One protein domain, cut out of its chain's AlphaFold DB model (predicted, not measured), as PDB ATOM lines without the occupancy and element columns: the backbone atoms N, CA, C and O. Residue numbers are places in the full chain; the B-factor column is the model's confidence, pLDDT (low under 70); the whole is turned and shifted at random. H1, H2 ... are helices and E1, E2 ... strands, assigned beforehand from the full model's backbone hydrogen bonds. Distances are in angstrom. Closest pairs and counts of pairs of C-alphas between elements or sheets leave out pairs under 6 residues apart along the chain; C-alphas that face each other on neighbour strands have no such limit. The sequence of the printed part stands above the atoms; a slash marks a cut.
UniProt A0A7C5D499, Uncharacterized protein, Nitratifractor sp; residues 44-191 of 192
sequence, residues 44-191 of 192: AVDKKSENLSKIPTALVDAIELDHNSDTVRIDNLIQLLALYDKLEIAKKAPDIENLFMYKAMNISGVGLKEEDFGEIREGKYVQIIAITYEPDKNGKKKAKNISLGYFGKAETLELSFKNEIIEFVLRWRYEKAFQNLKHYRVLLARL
ATOM      1  N   ALA A  44       1.547   8.034 -38.061       55.88
ATOM      2  CA  ALA A  44       2.540   7.530 -37.108       55.88
ATOM      3  C   ALA A  44       1.947   6.502 -36.127       55.88
ATOM      4  O   ALA A  44       2.650   5.584 -35.697       55.88
ATOM      5  N   VAL A  45       0.658   6.637 -35.796       57.72
ATOM      6  CA  VAL A  45      -0.060   5.710 -34.909       57.72
ATOM      7  C   VAL A  45      -0.259   4.353 -35.591       57.72
ATOM      8  O   VAL A  45       0.048   3.323 -34.985       57.72
ATOM      9  N   ASP A  46      -0.641   4.347 -36.871       61.56
ATOM     10  CA  ASP A  46      -0.876   3.113 -37.630       61.56
ATOM     11  C   ASP A  46       0.401   2.278 -37.807       61.56
ATOM     12  O   ASP A  46       0.418   1.080 -37.504       61.56
ATOM     13  N   LYS A  47       1.518   2.909 -38.196       68.00
ATOM     14  CA  LYS A  47       2.803   2.205 -38.365       68.00
ATOM     15  C   LYS A  47       3.342   1.627 -37.062       68.00
ATOM     16  O   LYS A  47       3.945   0.555 -37.060       68.00
ATOM     17  N   LYS A  48       3.135   2.326 -35.946       73.25
ATOM     18  CA  LYS A  48       3.584   1.871 -34.630       73.25
ATOM     19  C   LYS A  48       2.820   0.626 -34.180       73.25
ATOM     20  O   LYS A  48       3.440  -0.319 -33.697       73.25
ATOM     21  N   SER A  49       1.498   0.622 -34.357       74.38
ATOM     22  CA  SER A  49       0.654  -0.530 -34.027       74.38
ATOM     23  C   SER A  49       1.019  -1.752 -34.875       74.38
ATOM     24  O   SER A  49       1.166  -2.854 -34.347       74.38
ATOM     25  N   GLU A  50       1.251  -1.557 -36.177       81.12
ATOM     26  CA  GLU A  50       1.684  -2.630 -37.076       81.12
ATOM     27  C   GLU A  50       3.054  -3.197 -36.670       81.12
ATOM     28  O   GLU A  50       3.232  -4.411 -36.575       81.12
ATOM     29  N   ASN A  51       4.026  -2.336 -36.375       82.75
ATOM     30  CA  ASN A  51       5.369  -2.771 -36.001       82.75
ATOM     31  C   ASN A  51       5.411  -3.466 -34.633       82.75
ATOM     32  O   ASN A  51       6.120  -4.458 -34.480       82.75
ATOM     33  N   LEU A  52       4.612  -3.022 -33.660       83.00
ATOM     34  CA  LEU A  52       4.532  -3.694 -32.363       83.00
ATOM     35  C   LEU A  52       4.019  -5.137 -32.496       83.00
ATOM     36  O   LEU A  52       4.505  -6.017 -31.790       83.00
ATOM     37  N   SER A  53       3.111  -5.405 -33.442       85.38
ATOM     38  CA  SER A  53       2.600  -6.763 -33.699       85.38
ATOM     39  C   SER A  53       3.659  -7.749 -34.218       85.38
ATOM     40  O   SER A  53       3.464  -8.959 -34.133       85.38
ATOM     41  N   LYS A  54       4.797  -7.248 -34.724       88.56
ATOM     42  CA  LYS A  54       5.926  -8.059 -35.217       88.56
ATOM     43  C   LYS A  54       6.842  -8.545 -34.089       88.56
ATOM     44  O   LYS A  54       7.735  -9.351 -34.336       88.56
ATOM     45  N   ILE A  55       6.650  -8.053 -32.865       90.44
ATOM     46  CA  ILE A  55       7.457  -8.418 -31.700       90.44
ATOM     47  C   ILE A  55       6.709  -9.497 -30.902       90.44
ATOM     48  O   ILE A  55       5.543  -9.293 -30.563       90.44
ATOM     49  N   PRO A  56       7.353 -10.629 -30.553       91.81
ATOM     50  CA  PRO A  56       6.722 -11.663 -29.738       91.81
ATOM     51  C   PRO A  56       6.209 -11.116 -28.401       91.81
ATOM     52  O   PRO A  56       6.938 -10.420 -27.694       91.81
ATOM     53  N   THR A  57       4.987 -11.486 -28.009       89.81
ATOM     54  CA  THR A  57       4.369 -11.031 -26.748       89.81
ATOM     55  C   THR A  57       5.223 -11.370 -25.528       89.81
ATOM     56  O   THR A  57       5.444 -10.510 -24.685       89.81
ATOM     57  N   ALA A  58       5.805 -12.574 -25.482       88.88
ATOM     58  CA  ALA A  58       6.709 -12.974 -24.400       88.88
ATOM     59  C   ALA A  58       7.909 -12.021 -24.252       88.88
ATOM     60  O   ALA A  58       8.342 -11.729 -23.137       88.88
ATOM     61  N   LEU A  59       8.420 -11.488 -25.367       90.25
ATOM     62  CA  LEU A  59       9.508 -10.520 -25.346       90.25
ATOM     63  C   LEU A  59       9.034  -9.144 -24.870       90.25
ATOM     64  O   LEU A  59       9.722  -8.525 -24.060       90.25
ATOM     65  N   VAL A  60       7.872  -8.683 -25.350       89.62
ATOM     66  CA  VAL A  60       7.225  -7.436 -24.898       89.62
ATOM     67  C   VAL A  60       7.065  -7.445 -23.378       89.62
ATOM     68  O   VAL A  60       7.466  -6.484 -22.717       89.62
ATOM     69  N   ASP A  61       6.573  -8.554 -22.829       87.56
ATOM     70  CA  ASP A  61       6.382  -8.740 -21.393       87.56
ATOM     71  C   ASP A  61       7.725  -8.786 -20.648       87.56
ATOM     72  O   ASP A  61       7.914  -8.080 -19.658       87.56
ATOM     73  N   ALA A  62       8.698  -9.558 -21.148       86.62
ATOM     74  CA  ALA A  62       9.995  -9.745 -20.494       86.62
ATOM     75  C   ALA A  62      10.833  -8.461 -20.385       86.62
ATOM     76  O   ALA A  62      11.598  -8.292 -19.432       86.62
ATOM     77  N   ILE A  63      10.717  -7.554 -21.357       88.25
ATOM     78  CA  ILE A  63      11.401  -6.251 -21.323       88.25
ATOM     79  C   ILE A  63      10.504  -5.130 -20.792       88.25
ATOM     80  O   ILE A  63      10.954  -3.983 -20.689       88.25
ATOM     81  N   GLU A  64       9.259  -5.462 -20.439       86.12
ATOM     82  CA  GLU A  64       8.219  -4.543 -19.989       86.12
ATOM     83  C   GLU A  64       8.110  -3.326 -20.930       86.12
ATOM     84  O   GLU A  64       8.216  -2.165 -20.504       86.12
ATOM     85  N   LEU A  65       7.996  -3.607 -22.233       85.00
ATOM     86  CA  LEU A  65       7.878  -2.598 -23.280       85.00
ATOM     87  C   LEU A  65       6.523  -1.896 -23.149       85.00
ATOM     88  O   LEU A  65       5.473  -2.509 -23.301       85.00
ATOM     89  N   ASP A  66       6.547  -0.592 -22.881       77.25
ATOM     90  CA  ASP A  66       5.332   0.219 -22.833       77.25
ATOM     91  C   ASP A  66       4.706   0.284 -24.235       77.25
ATOM     92  O   ASP A  66       5.417   0.536 -25.211       77.25
ATOM     93  N   HIS A  67       3.386   0.129 -24.347       67.56
ATOM     94  CA  HIS A  67       2.650   0.367 -25.592       67.56
ATOM     95  C   HIS A  67       2.826   1.814 -26.094       67.56
ATOM     96  O   HIS A  67       2.758   2.082 -27.295       67.56
ATOM     97  N   ASN A  68       3.146   2.751 -25.197       68.56
ATOM     98  CA  ASN A  68       3.521   4.125 -25.523       68.56
ATOM     99  C   ASN A  68       5.011   4.312 -25.841       68.56
ATOM    100  O   ASN A  68       5.388   5.425 -26.205       68.56
ATOM    101  N   SER A  69       5.838   3.258 -25.797       70.50
ATOM    102  CA  SER A  69       7.244   3.324 -26.227       70.50
ATOM    103  C   SER A  69       7.337   3.952 -27.613       70.50
ATOM    104  O   SER A  69       6.493   3.698 -28.472       70.50
ATOM    105  N   ASP A  70       8.322   4.815 -27.822       76.81
ATOM    106  CA  ASP A  70       8.513   5.445 -29.123       76.81
ATOM    107  C   ASP A  70       8.792   4.399 -30.214       76.81
ATOM    108  O   ASP A  70       9.137   3.241 -29.956       76.81
ATOM    109  N   THR A  71       8.614   4.813 -31.467       85.38
ATOM    110  CA  THR A  71       8.897   3.959 -32.626       85.38
ATOM    111  C   THR A  71      10.350   3.485 -32.635       85.38
ATOM    112  O   THR A  71      10.629   2.405 -33.134       85.38
ATOM    113  N   VAL A  72      11.265   4.221 -31.993       89.88
ATOM    114  CA  VAL A  72      12.697   3.905 -31.954       89.88
ATOM    115  C   VAL A  72      12.976   2.586 -31.232       89.88
ATOM    116  O   VAL A  72      13.718   1.754 -31.760       89.88
ATOM    117  N   ARG A  73      12.387   2.348 -30.051       92.06
ATOM    118  CA  ARG A  73      12.563   1.057 -29.356       92.06
ATOM    119  C   ARG A  73      11.948  -0.101 -30.134       92.06
ATOM    120  O   ARG A  73      12.547  -1.172 -30.196       92.06
ATOM    121  N   ILE A  74      10.786   0.122 -30.743       92.00
ATOM    122  CA  ILE A  74      10.088  -0.894 -31.539       92.00
ATOM    123  C   ILE A  74      10.927  -1.272 -32.765       92.00
ATOM    124  O   ILE A  74      11.221  -2.449 -32.966       92.00
ATOM    125  N   ASP A  75      11.395  -0.288 -33.530       93.19
ATOM    126  CA  ASP A  75      12.236  -0.507 -34.708       93.19
ATOM    127  C   ASP A  75      13.562  -1.180 -34.323       93.19
ATOM    128  O   ASP A  75      14.057  -2.065 -35.029       93.19
ATOM    129  N   ASN A  76      14.123  -0.824 -33.160       95.94
ATOM    130  CA  ASN A  76      15.301  -1.496 -32.627       95.94
ATOM    131  C   ASN A  76      15.064  -2.986 -32.357       95.94
ATOM    132  O   ASN A  76      15.911  -3.805 -32.712       95.94
ATOM    133  N   LEU A  77      13.935  -3.335 -31.740       95.75
ATOM    134  CA  LEU A  77      13.586  -4.718 -31.428       95.75
ATOM    135  C   LEU A  77      13.302  -5.534 -32.687       95.75
ATOM    136  O   LEU A  77      13.778  -6.659 -32.783       95.75
ATOM    137  N   ILE A  78      12.605  -4.965 -33.673       95.88
ATOM    138  CA  ILE A  78      12.361  -5.633 -34.960       95.88
ATOM    139  C   ILE A  78      13.683  -6.000 -35.630       95.88
ATOM    140  O   ILE A  78      13.876  -7.142 -36.048       95.88
ATOM    141  N   GLN A  79      14.627  -5.060 -35.689       97.94
ATOM    142  CA  GLN A  79      15.917  -5.335 -36.307       97.94
ATOM    143  C   GLN A  79      16.773  -6.293 -35.464       97.94
ATOM    144  O   GLN A  79      17.490  -7.127 -36.017       97.94
ATOM    145  N   LEU A  80      16.682  -6.225 -34.131       98.06
ATOM    146  CA  LEU A  80      17.322  -7.199 -33.246       98.06
ATOM    147  C   LEU A  80      16.800  -8.621 -33.504       98.06
ATOM    148  O   LEU A  80      17.607  -9.543 -33.551       98.06
ATOM    149  N   LEU A  81      15.488  -8.791 -33.695       97.62
ATOM    150  CA  LEU A  81      14.857 -10.079 -34.007       97.62
ATOM    151  C   LEU A  81      15.318 -10.618 -35.364       97.62
ATOM    152  O   LEU A  81      15.737 -11.768 -35.457       97.62
ATOM    153  N   ALA A  82      15.351  -9.770 -36.393       97.94
ATOM    154  CA  ALA A  82      15.859 -10.164 -37.706       97.94
ATOM    155  C   ALA A  82      17.322 -10.648 -37.640       97.94
ATOM    156  O   ALA A  82      17.688 -11.646 -38.264       97.94
ATOM    157  N   LEU A  83      18.166  -9.968 -36.856       98.50
ATOM    158  CA  LEU A  83      19.560 -10.364 -36.645       98.50
ATOM    159  C   LEU A  83      19.693 -11.612 -35.764       98.50
ATOM    160  O   LEU A  83      20.584 -12.422 -36.004       98.50
ATOM    161  N   TYR A  84      18.825 -11.781 -34.766       98.25
ATOM    162  CA  TYR A  84      18.779 -12.972 -33.917       98.25
ATOM    163  C   TYR A  84      18.568 -14.242 -34.748       98.25
ATOM    164  O   TYR A  84      19.306 -15.217 -34.571       98.25
ATOM    165  N   ASP A  85      17.630 -14.193 -35.698       96.94
ATOM    166  CA  ASP A  85      17.366 -15.289 -36.630       96.94
ATOM    167  C   ASP A  85      18.531 -15.477 -37.604       96.94
ATOM    168  O   ASP A  85      19.062 -16.580 -37.746       96.94
ATOM    169  N   LYS A  86      18.988 -14.389 -38.238       98.00
ATOM    170  CA  LYS A  86      20.048 -14.432 -39.256       98.00
ATOM    171  C   LYS A  86      21.381 -14.961 -38.723       98.00
ATOM    172  O   LYS A  86      22.070 -15.699 -39.421       98.00
ATOM    173  N   LEU A  87      21.755 -14.574 -37.505       97.94
ATOM    174  CA  LEU A  87      22.987 -15.017 -36.843       97.94
ATOM    175  C   LEU A  87      22.815 -16.360 -36.116       97.94
ATOM    176  O   LEU A  87      23.746 -16.815 -35.452       97.94
ATOM    177  N   GLU A  88      21.635 -16.979 -36.231       97.44
ATOM    178  CA  GLU A  88      21.278 -18.267 -35.636       97.44
ATOM    179  C   GLU A  88      21.503 -18.324 -34.114       97.44
ATOM    180  O   GLU A  88      21.857 -19.366 -33.553       97.44
ATOM    181  N   ILE A  89      21.284 -17.201 -33.424       97.81
ATOM    182  CA  ILE A  89      21.520 -17.075 -31.976       97.81
ATOM    183  C   ILE A  89      20.634 -18.048 -31.188       97.81
ATOM    184  O   ILE A  89      21.071 -18.597 -30.170       97.81
ATOM    185  N   ALA A  90      19.447 -18.359 -31.719       95.75
ATOM    186  CA  ALA A  90      18.525 -19.357 -31.184       95.75
ATOM    187  C   ALA A  90      19.169 -20.737 -30.947       95.75
ATOM    188  O   ALA A  90      18.765 -21.468 -30.044       95.75
ATOM    189  N   LYS A  91      20.231 -21.104 -31.686       95.31
ATOM    190  CA  LYS A  91      20.958 -22.372 -31.471       95.31
ATOM    191  C   LYS A  91      21.644 -22.448 -30.102       95.31
ATOM    192  O   LYS A  91      21.995 -23.540 -29.653       95.31
ATOM    193  N   LYS A  92      21.907 -21.305 -29.461       93.38
ATOM    194  CA  LYS A  92      22.581 -21.206 -28.153       93.38
ATOM    195  C   LYS A  92      21.710 -20.584 -27.070       93.38
ATOM    196  O   LYS A  92      21.875 -20.946 -25.907       93.38
ATOM    197  N   ALA A  93      20.814 -19.681 -27.437       93.38
ATOM    198  CA  ALA A  93      19.839 -19.069 -26.548       93.38
ATOM    199  C   ALA A  93      18.482 -19.110 -27.261       93.38
ATOM    200  O   ALA A  93      18.210 -18.163 -27.976       93.38
ATOM    201  N   PRO A  94      17.704 -20.205 -27.148       93.69
ATOM    202  CA  PRO A  94      16.521 -20.461 -27.981       93.69
ATOM    203  C   PRO A  94      15.344 -19.531 -27.695       93.69
ATOM    204  O   PRO A  94      14.598 -19.193 -28.614       93.69
ATOM    205  N   ASP A  95      15.209 -19.093 -26.446       93.38
ATOM    206  CA  ASP A  95      14.150 -18.178 -26.036       93.38
ATOM    207  C   ASP A  95      14.689 -16.744 -26.082       93.38
ATOM    208  O   ASP A  95      15.649 -16.393 -25.384       93.38
ATOM    209  N   ILE A  96      14.080 -15.900 -26.913       92.00
ATOM    210  CA  ILE A  96      14.552 -14.532 -27.149       92.00
ATOM    211  C   ILE A  96      14.456 -13.665 -25.888       92.00
ATOM    212  O   ILE A  96      15.326 -12.833 -25.626       92.00
ATOM    213  N   GLU A  97      13.443 -13.884 -25.055       91.00
ATOM    214  CA  GLU A  97      13.256 -13.215 -23.771       91.00
ATOM    215  C   GLU A  97      14.445 -13.446 -22.826       91.00
ATOM    216  O   GLU A  97      14.859 -12.542 -22.090       91.00
ATOM    217  N   ASN A  98      15.086 -14.616 -22.915       90.75
ATOM    218  CA  ASN A  98      16.247 -14.956 -22.101       90.75
ATOM    219  C   ASN A  98      17.496 -14.164 -22.507       90.75
ATOM    220  O   ASN A  98      18.408 -13.993 -21.690       90.75
ATOM    221  N   LEU A  99      17.528 -13.586 -23.713       93.69
ATOM    222  CA  LEU A  99      18.618 -12.720 -24.160       93.69
ATOM    223  C   LEU A  99      18.794 -11.516 -23.220       93.69
ATOM    224  O   LEU A  99      19.912 -11.047 -22.996       93.69
ATOM    225  N   PHE A 100      17.711 -11.033 -22.610       92.75
ATOM    226  CA  PHE A 100      17.744  -9.888 -21.700       92.75
ATOM    227  C   PHE A 100      18.053 -10.255 -20.246       92.75
ATOM    228  O   PHE A 100      18.305  -9.361 -19.431       92.75
ATOM    229  N   MET A 101      18.165 -11.542 -19.919       91.00
ATOM    230  CA  MET A 101      18.636 -12.002 -18.608       91.00
ATOM    231  C   MET A 101      20.146 -11.798 -18.435       91.00
ATOM    232  O   MET A 101      20.633 -11.600 -17.313       91.00
ATOM    233  N   TYR A 102      20.893 -11.776 -19.544       94.56
ATOM    234  CA  TYR A 102      22.325 -11.508 -19.533       94.56
ATOM    235  C   TYR A 102      22.642 -10.111 -18.983       94.56
ATOM    236  O   TYR A 102      21.923  -9.128 -19.183       94.56
ATOM    237  N   LYS A 103      23.749 -10.024 -18.247       93.56
ATOM    238  CA  LYS A 103      24.223  -8.794 -17.600       93.56
ATOM    239  C   LYS A 103      25.051  -7.929 -18.530       93.56
ATOM    240  O   LYS A 103      25.019  -6.710 -18.409       93.56
ATOM    241  N   ALA A 104      25.764  -8.558 -19.450       95.50
ATOM    242  CA  ALA A 104      26.534  -7.886 -20.477       95.50
ATOM    243  C   ALA A 104      26.626  -8.781 -21.710       95.50
ATOM    244  O   ALA A 104      26.543 -10.003 -21.598       95.50
ATOM    245  N   MET A 105      26.854  -8.157 -22.859       97.50
ATOM    246  CA  MET A 105      27.137  -8.832 -24.117       97.50
ATOM    247  C   MET A 105      28.260  -8.089 -24.833       97.50
ATOM    248  O   MET A 105      28.296  -6.853 -24.836       97.50
ATOM    249  N   ASN A 106      29.212  -8.828 -25.388       96.88
ATOM    250  CA  ASN A 106      30.378  -8.285 -26.069       96.88
ATOM    251  C   ASN A 106      30.775  -9.153 -27.266       96.88
ATOM    252  O   ASN A 106      30.284 -10.272 -27.414       96.88
ATOM    253  N   ILE A 107      31.682  -8.630 -28.087       97.56
ATOM    254  CA  ILE A 107      32.241  -9.329 -29.242       97.56
ATOM    255  C   ILE A 107      33.727  -9.567 -28.982       97.56
ATOM    256  O   ILE A 107      34.453  -8.653 -28.586       97.56
ATOM    257  N   SER A 108      34.196 -10.800 -29.166       95.75
ATOM    258  CA  SER A 108      35.630 -11.069 -29.305       95.75
ATOM    259  C   SER A 108      36.046 -10.920 -30.763       95.75
ATOM    260  O   SER A 108      35.243 -11.146 -31.658       95.75
ATOM    261  N   GLY A 109      37.307 -10.575 -31.017       95.62
ATOM    262  CA  GLY A 109      37.850 -10.501 -32.379       95.62
ATOM    263  C   GLY A 109      37.526  -9.219 -33.150       95.62
ATOM    264  O   GLY A 109      38.197  -8.950 -34.141       95.62
ATOM    265  N   VAL A 110      36.584  -8.403 -32.667       96.94
ATOM    266  CA  VAL A 110      36.229  -7.096 -33.239       96.94
ATOM    267  C   VAL A 110      36.160  -6.047 -32.129       96.94
ATOM    268  O   VAL A 110      35.656  -6.333 -31.038       96.94
ATOM    269  N   GLY A 111      36.702  -4.857 -32.379       96.25
ATOM    270  CA  GLY A 111      36.620  -3.725 -31.464       96.25
ATOM    271  C   GLY A 111      35.226  -3.092 -31.432       96.25
ATOM    272  O   GLY A 111      34.509  -3.033 -32.431       96.25
ATOM    273  N   LEU A 112      34.812  -2.668 -30.241       96.12
ATOM    274  CA  LEU A 112      33.493  -2.077 -29.972       96.12
ATOM    275  C   LEU A 112      33.592  -0.767 -29.190       96.12
ATOM    276  O   LEU A 112      32.564  -0.209 -28.796       96.12
ATOM    277  N   LYS A 113      34.806  -0.310 -28.887       94.25
ATOM    278  CA  LYS A 113      35.006   0.993 -28.271       94.25
ATOM    279  C   LYS A 113      35.139   2.035 -29.364       94.25
ATOM    280  O   LYS A 113      35.400   1.696 -30.508       94.25
ATOM    281  N   GLU A 114      34.975   3.295 -29.000       94.75
ATOM    282  CA  GLU A 114      35.080   4.397 -29.955       94.75
ATOM    283  C   GLU A 114      36.455   4.425 -30.639       94.75
ATOM    284  O   GLU A 114      36.533   4.640 -31.843       94.75
ATOM    285  N   GLU A 115      37.527   4.130 -29.895       97.00
ATOM    286  CA  GLU A 115      38.892   4.129 -30.419       97.00
ATOM    287  C   GLU A 115      39.242   2.954 -31.346       97.00
ATOM    288  O   GLU A 115      40.198   3.079 -32.099       97.00
ATOM    289  N   ASP A 116      38.512   1.831 -31.275       96.06
ATOM    290  CA  ASP A 116      38.790   0.600 -32.037       96.06
ATOM    291  C   ASP A 116      37.552   0.068 -32.781       96.06
ATOM    292  O   ASP A 116      37.456  -1.120 -33.092       96.06
ATOM    293  N   PHE A 117      36.559   0.923 -33.039       97.00
ATOM    294  CA  PHE A 117      35.244   0.480 -33.497       97.00
ATOM    295  C   PHE A 117      35.313  -0.227 -34.854       97.00
ATOM    296  O   PHE A 117      35.701   0.358 -35.863       97.00
ATOM    297  N   GLY A 118      34.888  -1.492 -34.887       95.69
ATOM    298  CA  GLY A 118      34.905  -2.316 -36.097       95.69
ATOM    299  C   GLY A 118      36.292  -2.831 -36.491       95.69
ATOM    300  O   GLY A 118      36.391  -3.616 -37.435       95.69
ATOM    301  N   GLU A 119      37.351  -2.457 -35.766       96.19
ATOM    302  CA  GLU A 119      38.698  -2.947 -36.040       96.19
ATOM    303  C   GLU A 119      38.804  -4.445 -35.754       96.19
ATOM    304  O   GLU A 119      38.327  -4.964 -34.738       96.19
ATOM    305  N   ILE A 120      39.456  -5.154 -36.671       94.25
ATOM    306  CA  ILE A 120      39.670  -6.594 -36.583       94.25
ATOM    307  C   ILE A 120      40.905  -6.873 -35.738       94.25
ATOM    308  O   ILE A 120      41.958  -6.265 -35.911       94.25
ATOM    309  N   ARG A 121      40.796  -7.863 -34.854       94.12
ATOM    310  CA  ARG A 121      41.938  -8.403 -34.116       94.12
ATOM    311  C   ARG A 121      42.433  -9.653 -34.831       94.12
ATOM    312  O   ARG A 121      41.829 -10.715 -34.690       94.12
ATOM    313  N   GLU A 122      43.513  -9.519 -35.592       92.88
ATOM    314  CA  GLU A 122      44.078 -10.613 -36.392       92.88
ATOM    315  C   GLU A 122      44.346 -11.879 -35.564       92.88
ATOM    316  O   GLU A 122      44.774 -11.829 -34.403       92.88
ATOM    317  N   GLY A 123      44.046 -13.039 -36.156       93.75
ATOM    318  CA  GLY A 123      44.217 -14.340 -35.513       93.75
ATOM    319  C   GLY A 123      43.229 -14.611 -34.372       93.75
ATOM    320  O   GLY A 123      43.324 -15.649 -33.710       93.75
ATOM    321  N   LYS A 124      42.275 -13.706 -34.116       95.94
ATOM    322  CA  LYS A 124      41.175 -13.921 -33.173       95.94
ATOM    323  C   LYS A 124      39.911 -14.347 -33.904       95.94
ATOM    324  O   LYS A 124      39.621 -13.941 -35.026       95.94
ATOM    325  N   TYR A 125      39.126 -15.151 -33.202       96.88
ATOM    326  CA  TYR A 125      37.805 -15.545 -33.657       96.88
ATOM    327  C   TYR A 125      36.761 -14.496 -33.286       96.88
ATOM    328  O   TYR A 125      36.790 -13.940 -32.179       96.88
ATOM    329  N   VAL A 126      35.828 -14.270 -34.209       97.88
ATOM    330  CA  VAL A 126      34.643 -13.453 -33.960       97.88
ATOM    331  C   VAL A 126      33.615 -14.296 -33.234       97.88
ATOM    332  O   VAL A 126      33.182 -15.344 -33.720       97.88
ATOM    333  N   GLN A 127      33.248 -13.843 -32.042       97.81
ATOM    334  CA  GLN A 127      32.317 -14.546 -31.173       97.81
ATOM    335  C   GLN A 127      31.466 -13.535 -30.417       97.81
ATOM    336  O   GLN A 127      32.000 -12.581 -29.849       97.81
ATOM    337  N   ILE A 128      30.158 -13.777 -30.353       98.44
ATOM    338  CA  ILE A 128      29.286 -13.062 -29.420       98.44
ATOM    339  C   ILE A 128      29.343 -13.794 -28.082       98.44
ATOM    340  O   ILE A 128      29.095 -15.002 -28.003       98.44
ATOM    341  N   ILE A 129      29.666 -13.055 -27.024       97.31
ATOM    342  CA  ILE A 129      29.814 -13.576 -25.667       97.31
ATOM    343  C   ILE A 129      28.891 -12.792 -24.742       97.31
ATOM    344  O   ILE A 129      28.967 -11.566 -24.669       97.31
ATOM    345  N   ALA A 130      28.053 -13.506 -23.999       97.44
ATOM    346  CA  ALA A 130      27.209 -12.954 -22.954       97.44
ATOM    347  C   ALA A 130      27.733 -13.316 -21.558       97.44
ATOM    348  O   ALA A 130      28.405 -14.329 -21.373       97.44
ATOM    349  N   ILE A 131      27.416 -12.486 -20.564       95.38
ATOM    350  CA  ILE A 131      27.776 -12.705 -19.161       95.38
ATOM    351  C   ILE A 131      26.510 -12.928 -18.341       95.38
ATOM    352  O   ILE A 131      25.597 -12.101 -18.362       95.38
ATOM    353  N   THR A 132      26.486 -14.006 -17.562       93.25
ATOM    354  CA  THR A 132      25.473 -14.257 -16.527       93.25
ATOM    355  C   THR A 132      26.107 -14.301 -15.133       93.25
ATOM    356  O   THR A 132      27.327 -14.427 -14.999       93.25
ATOM    357  N   TYR A 133      25.277 -14.203 -14.092       87.88
ATOM    358  CA  TYR A 133      25.671 -14.471 -12.712       87.88
ATOM    359  C   TYR A 133      24.981 -15.735 -12.218       87.88
ATOM    360  O   TYR A 133      23.799 -15.707 -11.884       87.88
ATOM    361  N   GLU A 134      25.742 -16.818 -12.128       81.12
ATOM    362  CA  GLU A 134      25.288 -18.063 -11.515       81.12
ATOM    363  C   GLU A 134      25.811 -18.129 -10.068       81.12
ATOM    364  O   GLU A 134      26.953 -17.723  -9.807       81.12
ATOM    365  N   PRO A 135      24.997 -18.578  -9.097       78.62
ATOM    366  CA  PRO A 135      25.489 -18.867  -7.757       78.62
ATOM    367  C   PRO A 135      26.475 -20.038  -7.820       78.62
ATOM    368  O   PRO A 135      26.199 -21.067  -8.434       78.62
ATOM    369  N   ASP A 136      27.643 -19.884  -7.196       78.38
ATOM    370  CA  ASP A 136      28.559 -21.003  -7.006       78.38
ATOM    371  C   ASP A 136      28.036 -21.980  -5.940       78.38
ATOM    372  O   ASP A 136      26.994 -21.755  -5.321       78.38
ATOM    373  N   LYS A 137      28.765 -23.078  -5.706       80.06
ATOM    374  CA  LYS A 137      28.392 -24.106  -4.714       80.06
ATOM    375  C   LYS A 137      28.198 -23.554  -3.288       80.06
ATOM    376  O   LYS A 137      27.586 -24.228  -2.471       80.06
ATOM    377  N   ASN A 138      28.676 -22.338  -3.011       81.38
ATOM    378  CA  ASN A 138      28.563 -21.647  -1.727       81.38
ATOM    379  C   ASN A 138      27.566 -20.469  -1.783       81.38
ATOM    380  O   ASN A 138      27.565 -19.617  -0.897       81.38
ATOM    381  N   GLY A 139      26.753 -20.369  -2.841       80.00
ATOM    382  CA  GLY A 139      25.771 -19.302  -3.044       80.00
ATOM    383  C   GLY A 139      26.361 -17.963  -3.502       80.00
ATOM    384  O   GLY A 139      25.618 -16.998  -3.697       80.00
ATOM    385  N   LYS A 140      27.682 -17.863  -3.714       83.75
ATOM    386  CA  LYS A 140      28.328 -16.621  -4.153       83.75
ATOM    387  C   LYS A 140      28.177 -16.469  -5.664       83.75
ATOM    388  O   LYS A 140      28.613 -17.320  -6.432       83.75
ATOM    389  N   LYS A 141      27.586 -15.355  -6.105       86.69
ATOM    390  CA  LYS A 141      27.408 -15.048  -7.533       86.69
ATOM    391  C   LYS A 141      28.768 -14.907  -8.220       86.69
ATOM    392  O   LYS A 141      29.559 -14.040  -7.845       86.69
ATOM    393  N   LYS A 142      29.024 -15.731  -9.237       87.81
ATOM    394  CA  LYS A 142      30.205 -15.636 -10.103       87.81
ATOM    395  C   LYS A 142      29.794 -15.307 -11.529       87.81
ATOM    396  O   LYS A 142      28.780 -15.795 -12.023       87.81
ATOM    397  N   ALA A 143      30.591 -14.459 -12.175       91.56
ATOM    398  CA  ALA A 143      30.444 -14.173 -13.594       91.56
ATOM    399  C   ALA A 143      30.775 -15.427 -14.403       91.56
ATOM    400  O   ALA A 143      31.804 -16.065 -14.170       91.56
ATOM    401  N   LYS A 144      29.922 -15.754 -15.368       92.38
ATOM    402  CA  LYS A 144      30.143 -16.840 -16.318       92.38
ATOM    403  C   LYS A 144      29.944 -16.320 -17.729       92.38
ATOM    404  O   LYS A 144      28.935 -15.678 -18.013       92.38
ATOM    405  N   ASN A 145      30.912 -16.619 -18.589       93.94
ATOM    406  CA  ASN A 145      30.845 -16.312 -20.012       93.94
ATOM    407  C   ASN A 145      30.075 -17.415 -20.738       93.94
ATOM    408  O   ASN A 145      30.355 -18.600 -20.553       93.94
ATOM    409  N   ILE A 146      29.132 -17.017 -21.581       94.50
ATOM    410  CA  ILE A 146      28.335 -17.893 -22.434       94.50
ATOM    411  C   ILE A 146      28.583 -17.472 -23.878       94.50
ATOM    412  O   ILE A 146      28.435 -16.304 -24.227       94.50
ATOM    413  N   SER A 147      28.970 -18.427 -24.718       95.56
ATOM    414  CA  SER A 147      29.066 -18.210 -26.159       95.56
ATOM    415  C   SER A 147      27.677 -18.223 -26.782       95.56
ATOM    416  O   SER A 147      27.007 -19.251 -26.710       95.56
ATOM    417  N   LEU A 148      27.289 -17.144 -27.455       96.81
ATOM    418  CA  LEU A 148      26.032 -17.078 -28.207       96.81
ATOM    419  C   LEU A 148      26.202 -17.420 -29.687       96.81
ATOM    420  O   LEU A 148      25.268 -17.897 -30.313       96.81
ATOM    421  N   GLY A 149      27.404 -17.254 -30.233       96.19
ATOM    422  CA  GLY A 149      27.692 -17.612 -31.618       96.19
ATOM    423  C   GLY A 149      29.176 -17.498 -31.911       96.19
ATOM    424  O   GLY A 149      29.846 -16.638 -31.338       96.19
ATOM    425  N   TYR A 150      29.682 -18.386 -32.763       96.50
ATOM    426  CA  TYR A 150      31.066 -18.411 -33.221       96.50
ATOM    427  C   TYR A 150      31.068 -18.349 -34.744       96.50
ATOM    428  O   TYR A 150      30.467 -19.204 -35.390       96.50
ATOM    429  N   PHE A 151      31.745 -17.348 -35.296       96.75
ATOM    430  CA  PHE A 151      31.575 -16.956 -36.696       96.75
ATOM    431  C   PHE A 151      32.841 -17.166 -37.536       96.75
ATOM    432  O   PHE A 151      32.867 -16.823 -38.708       96.75
ATOM    433  N   GLY A 152      33.896 -17.753 -36.967       95.81
ATOM    434  CA  GLY A 152      35.170 -17.954 -37.660       95.81
ATOM    435  C   GLY A 152      36.178 -16.834 -37.399       95.81
ATOM    436  O   GLY A 152      36.018 -16.033 -36.472       95.81
ATOM    437  N   LYS A 153      37.298 -16.857 -38.129       95.62
ATOM    438  CA  LYS A 153      38.396 -15.902 -37.921       95.62
ATOM    439  C   LYS A 153      37.994 -14.529 -38.440       95.62
ATOM    440  O   LYS A 153      37.352 -14.421 -39.485       95.62
ATOM    441  N   ALA A 154      38.380 -13.482 -37.724       93.44
ATOM    442  CA  ALA A 154      37.948 -12.125 -38.035       93.44
ATOM    443  C   ALA A 154      38.420 -11.644 -39.418       93.44
ATOM    444  O   ALA A 154      37.668 -10.972 -40.126       93.44
ATOM    445  N   GLU A 155      39.613 -12.062 -39.842       92.56
ATOM    446  CA  GLU A 155      40.164 -11.792 -41.171       92.56
ATOM    447  C   GLU A 155      39.447 -12.540 -42.308       92.56
ATOM    448  O   GLU A 155      39.458 -12.073 -43.441       92.56
ATOM    449  N   THR A 156      38.790 -13.671 -42.021       94.81
ATOM    450  CA  THR A 156      38.099 -14.488 -43.039       94.81
ATOM    451  C   THR A 156      36.640 -14.099 -43.255       94.81
ATOM    452  O   THR A 156      35.995 -14.627 -44.155       94.81
ATOM    453  N   LEU A 157      36.094 -13.226 -42.408       94.75
ATOM    454  CA  LEU A 157      34.691 -12.842 -42.471       94.75
ATOM    455  C   LEU A 157      34.461 -11.664 -43.415       94.75
ATOM    456  O   LEU A 157      35.162 -10.649 -43.341       94.75
ATOM    457  N   GLU A 158      33.399 -11.766 -44.208       95.94
ATOM    458  CA  GLU A 158      32.873 -10.671 -45.021       95.94
ATOM    459  C   GLU A 158      32.529  -9.449 -44.161       95.94
ATOM    460  O   GLU A 158      32.035  -9.565 -43.035       95.94
ATOM    461  N   LEU A 159      32.789  -8.250 -44.688       95.06
ATOM    462  CA  LEU A 159      32.560  -7.001 -43.954       95.06
ATOM    463  C   LEU A 159      31.084  -6.807 -43.588       95.06
ATOM    464  O   LEU A 159      30.785  -6.413 -42.463       95.06
ATOM    465  N   SER A 160      30.168  -7.132 -44.502       96.56
ATOM    466  CA  SER A 160      28.723  -7.061 -44.257       96.56
ATOM    467  C   SER A 160      28.302  -7.947 -43.084       96.56
ATOM    468  O   SER A 160      27.634  -7.478 -42.167       96.56
ATOM    469  N   PHE A 161      28.773  -9.194 -43.053       97.12
ATOM    470  CA  PHE A 161      28.449 -10.134 -41.983       97.12
ATOM    471  C   PHE A 161      29.050  -9.711 -40.633       97.12
ATOM    472  O   PHE A 161      28.407  -9.831 -39.593       97.12
ATOM    473  N   LYS A 162      30.257  -9.125 -40.629       96.12
ATOM    474  CA  LYS A 162      30.836  -8.521 -39.414       96.12
ATOM    475  C   LYS A 162      29.980  -7.372 -38.889       96.12
ATOM    476  O   LYS A 162      29.742  -7.305 -37.685       96.12
ATOM    477  N   ASN A 163      29.498  -6.503 -39.773       97.75
ATOM    478  CA  ASN A 163      28.644  -5.382 -39.386       97.75
ATOM    479  C   ASN A 163      27.325  -5.860 -38.769       97.75
ATOM    480  O   ASN A 163      26.877  -5.274 -37.792       97.75
ATOM    481  N   GLU A 164      26.754  -6.959 -39.261       98.50
ATOM    482  CA  GLU A 164      25.547  -7.571 -38.691       98.50
ATOM    483  C   GLU A 164      25.784  -8.114 -37.274       98.50
ATOM    484  O   GLU A 164      24.968  -7.903 -36.377       98.50
ATOM    485  N   ILE A 165      26.937  -8.750 -37.036       98.44
ATOM    486  CA  ILE A 165      27.345  -9.218 -35.700       98.44
ATOM    487  C   ILE A 165      27.524  -8.033 -34.736       98.44
ATOM    488  O   ILE A 165      27.072  -8.088 -33.588       98.44
ATOM    489  N   ILE A 166      28.166  -6.951 -35.195       98.38
ATOM    490  CA  ILE A 166      28.317  -5.701 -34.434       98.38
ATOM    491  C   ILE A 166      26.947  -5.106 -34.110       98.38
ATOM    492  O   ILE A 166      26.662  -4.815 -32.945       98.38
ATOM    493  N   GLU A 167      26.091  -4.957 -35.120       98.62
ATOM    494  CA  GLU A 167      24.761  -4.372 -34.989       98.62
ATOM    495  C   GLU A 167      23.915  -5.147 -33.980       98.62
ATOM    496  O   GLU A 167      23.322  -4.531 -33.097       98.62
ATOM    497  N   PHE A 168      23.926  -6.482 -34.028       98.69
ATOM    498  CA  PHE A 168      23.188  -7.315 -33.080       98.69
ATOM    499  C   PHE A 168      23.546  -6.979 -31.626       98.69
ATOM    500  O   PHE A 168      22.669  -6.718 -30.798       98.69
ATOM    501  N   VAL A 169      24.845  -6.909 -31.314       98.44
ATOM    502  CA  VAL A 169      25.306  -6.588 -29.955       98.44
ATOM    503  C   VAL A 169      24.962  -5.151 -29.571       98.44
ATOM    504  O   VAL A 169      24.589  -4.904 -28.421       98.44
ATOM    505  N   LEU A 170      25.054  -4.196 -30.498       98.50
ATOM    506  CA  LEU A 170      24.689  -2.804 -30.231       98.50
ATOM    507  C   LEU A 170      23.188  -2.638 -29.980       98.50
ATOM    508  O   LEU A 170      22.821  -1.970 -29.017       98.50
ATOM    509  N   ARG A 171      22.325  -3.284 -30.768       98.12
ATOM    510  CA  ARG A 171      20.866  -3.244 -30.578       98.12
ATOM    511  C   ARG A 171      20.430  -3.896 -29.281       98.12
ATOM    512  O   ARG A 171      19.561  -3.362 -28.588       98.12
ATOM    513  N   TRP A 172      21.082  -4.994 -28.900       97.88
ATOM    514  CA  TRP A 172      20.883  -5.585 -27.583       97.88
ATOM    515  C   TRP A 172      21.298  -4.620 -26.465       97.88
ATOM    516  O   TRP A 172      20.540  -4.413 -25.519       97.88
ATOM    517  N   ARG A 173      22.480  -3.987 -26.564       97.31
ATOM    518  CA  ARG A 173      22.966  -3.016 -25.561       97.31
ATOM    519  C   ARG A 173      22.058  -1.796 -25.460       97.31
ATOM    520  O   ARG A 173      21.834  -1.309 -24.352       97.31
ATOM    521  N   TYR A 174      21.549  -1.328 -26.595       96.19
ATOM    522  CA  TYR A 174      20.600  -0.226 -26.679       96.19
ATOM    523  C   TYR A 174      19.352  -0.537 -25.852       96.19
ATOM    524  O   TYR A 174      19.020   0.201 -24.929       96.19
ATOM    525  N   GLU A 175      18.729  -1.691 -26.088       94.62
ATOM    526  CA  GLU A 175      17.549  -2.105 -25.331       94.62
ATOM    527  C   GLU A 175      17.875  -2.373 -23.848       94.62
ATOM    528  O   GLU A 175      17.152  -1.946 -22.944       94.62
ATOM    529  N   LYS A 176      19.040  -2.967 -23.558       93.62
ATOM    530  CA  LYS A 176      19.510  -3.179 -22.182       93.62
ATOM    531  C   LYS A 176      19.653  -1.871 -21.396       93.62
ATOM    532  O   LYS A 176      19.429  -1.854 -20.183       93.62
ATOM    533  N   ALA A 177      19.999  -0.767 -22.059       93.69
ATOM    534  CA  ALA A 177      20.097   0.542 -21.421       93.69
ATOM    535  C   ALA A 177      18.738   1.034 -20.897       93.69
ATOM    536  O   ALA A 177      18.689   1.606 -19.807       93.69
ATOM    537  N   PHE A 178      17.628   0.745 -21.586       91.69
ATOM    538  CA  PHE A 178      16.287   1.102 -21.106       91.69
ATOM    539  C   PHE A 178      15.898   0.351 -19.834       91.69
ATOM    540  O   PHE A 178      15.319   0.954 -18.929       91.69
ATOM    541  N   GLN A 179      16.291  -0.920 -19.700       88.25
ATOM    542  CA  GLN A 179      16.101  -1.665 -18.449       88.25
ATOM    543  C   GLN A 179      16.848  -1.002 -17.281       88.25
ATOM    544  O   GLN A 179      16.302  -0.864 -16.185       88.25
ATOM    545  N   ASN A 180      18.074  -0.526 -17.521       89.31
ATOM    546  CA  ASN A 180      18.848   0.195 -16.509       89.31
ATOM    547  C   ASN A 180      18.197   1.538 -16.147       89.31
ATOM    548  O   ASN A 180      18.057   1.855 -14.967       89.31
ATOM    549  N   LEU A 181      17.752   2.315 -17.142       91.12
ATOM    550  CA  LEU A 181      17.040   3.576 -16.910       91.12
ATOM    551  C   LEU A 181      15.774   3.358 -16.079       91.12
ATOM    552  O   LEU A 181      15.521   4.099 -15.129       91.12
ATOM    553  N   LYS A 182      15.003   2.315 -16.392       89.12
ATOM    554  CA  LYS A 182      13.815   1.934 -15.626       89.12
ATOM    555  C   LYS A 182      14.161   1.572 -14.184       89.12
ATOM    556  O   LYS A 182      13.515   2.077 -13.268       89.12
ATOM    557  N   HIS A 183      15.200   0.766 -13.971       89.00
ATOM    558  CA  HIS A 183      15.671   0.427 -12.630       89.00
ATOM    559  C   HIS A 183      15.991   1.683 -11.805       89.00
ATOM    560  O   HIS A 183      15.520   1.813 -10.674       89.00
ATOM    561  N   TYR A 184      16.710   2.649 -12.384       93.38
ATOM    562  CA  TYR A 184      17.006   3.909 -11.702       93.38
ATOM    563  C   TYR A 184      15.756   4.740 -11.416       93.38
ATOM    564  O   TYR A 184      15.646   5.288 -10.322       93.38
ATOM    565  N   ARG A 185      14.779   4.795 -12.332       92.06
ATOM    566  CA  ARG A 185      13.489   5.464 -12.076       92.06
ATOM    567  C   ARG A 185      12.776   4.872 -10.858       92.06
ATOM    568  O   ARG A 185      12.290   5.630 -10.026       92.06
ATOM    569  N   VAL A 186      12.765   3.544 -10.718       92.50
ATOM    570  CA  VAL A 186      12.180   2.861  -9.549       92.50
ATOM    571  C   VAL A 186      12.930   3.212  -8.265       92.50
ATOM    572  O   VAL A 186      12.299   3.510  -7.255       92.50
ATOM    573  N   LEU A 187      14.266   3.201  -8.285       94.75
ATOM    574  CA  LEU A 187      15.063   3.570  -7.111       94.75
ATOM    575  C   LEU A 187      14.831   5.025  -6.694       94.75
ATOM    576  O   LEU A 187      14.648   5.292  -5.511       94.75
ATOM    577  N   LEU A 188      14.783   5.947  -7.658       96.12
ATOM    578  CA  LEU A 188      14.498   7.361  -7.408       96.12
ATOM    579  C   LEU A 188      13.085   7.573  -6.852       96.12
ATOM    580  O   LEU A 188      12.900   8.419  -5.985       96.12
ATOM    581  N   ALA A 189      12.095   6.804  -7.314       95.56
ATOM    582  CA  ALA A 189      10.728   6.889  -6.807       95.56
ATOM    583  C   ALA A 189      10.610   6.485  -5.328       95.56
ATOM    584  O   ALA A 189       9.761   7.025  -4.638       95.56
ATOM    585  N   ARG A 190      11.478   5.595  -4.827       95.94
ATOM    586  CA  ARG A 190      11.512   5.188  -3.406       95.94
ATOM    587  C   ARG A 190      12.087   6.247  -2.465       95.94
ATOM    588  O   ARG A 190      12.024   6.069  -1.255       95.94
ATOM    589  N   LEU A 191      12.715   7.286  -3.011       94.81
ATOM    590  CA  LEU A 191      13.221   8.416  -2.230       94.81
ATOM    591  C   LEU A 191      12.139   9.475  -1.972       94.81
ATOM    592  O   LEU A 191      12.410  10.436  -1.256       94.81
TER     593      LEU A 191
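This is residues 44 to 191 of the 192 residues of an uncharacterized protein of Nitratifractor sp (UniProt A0A7C5D499). A twisted sheet of three strands is covered on one face by the long helix H5, which runs over E1 and E2 with the first part of its length. H3 crosses H5 where the two touch, H1 packs on H3 farthest from the mean of the C-alphas, the short helices H2 and H4 pack side by side with H4 grazing the sheet, and the last stretch of H5, residues 183 to 189, sticks out together with residues 190 and 191. The printed part has 148 residues with five named helices and three named strands, in the order H1 H2 H3 H4 E1 E2 E3 H5; the sheet's order is E1 E2 E3, all antiparallel. The class is mixed, helices and strands; the whole is compact, with a radius of gyration of the C-alphas of 16.9 A and spans of 47 by 46 by 32 A.

Look first at E1, residues 104 to 108, E2, residues 125 to 135, and E3, residues 141 to 153: they form a meander, each strand the antiparallel neighbour of the one before. In the hairpin of E1 and E2, N 106 and O 129 are 2.8 A apart, within hydrogen-bond range; in the hairpin of E2 and E3, N 130 and O 146 are 2.8 A apart, also within range. E2 bends by 54 degrees at residue 128, and E3 bends by 65 degrees at residue 150. H5, residues 159 to 189, is on one face of this sheet, two layers in all, a helix over strands; its height over the sheet is 9.5 A, and it runs along the strands, at 16 degrees to E1 on the local plane. The closest C-alphas of E1 and H5 are those of Met 105 and Val 169, 6.5 A apart. H3, residues 71 to 86, touches residues 164 to 175 of H5 alone, at a steep tilt of 45 degrees, opposite ways, the closest C-alphas being those of Leu 80 and Phe 168, 5.9 A apart. H1, residues 44 to 52, touches residues 71 to 78 of H3 alone, at a shallow tilt of 31 degrees; the closest C-alphas are those of Lys 48 and Thr 71, 6.1 A apart. H4, residues 96 to 101, only grazes the sheet, with residues 99 to 101. H2, residues 57 to 62, touches H4 at a shallow tilt of 4 degrees, the closest C-alphas being those of Leu 59 and Glu 97, 4.9 A apart. Every O i to N i+4 pair is within hydrogen-bond range in H1, H2 and H3; H5 has 25 of 27, and H4 has 0 of 2 but 3 of 3 O i to N i+3 pairs.

Find C-alpha 104 at (26.534, -7.886, -20.477), where E1 begins; E2 measures 28.9 A and E3 32.3 A. Then find C-alpha 159 at (32.560, -7.001, -43.954); from there H5 runs 45.3 A to C-alpha 189 at (10.728, 6.889, -6.807). H3 measures 22.5 A.

The C-alphas farthest apart are those of Thr 156 and Leu 191, at 53.0 A. The printed part has no cut, and its long link is E1 to E2, 16 residues. Mean pLDDT of the printed part is 91.4; residues 44 to 47 and 67 to 68 are under 70.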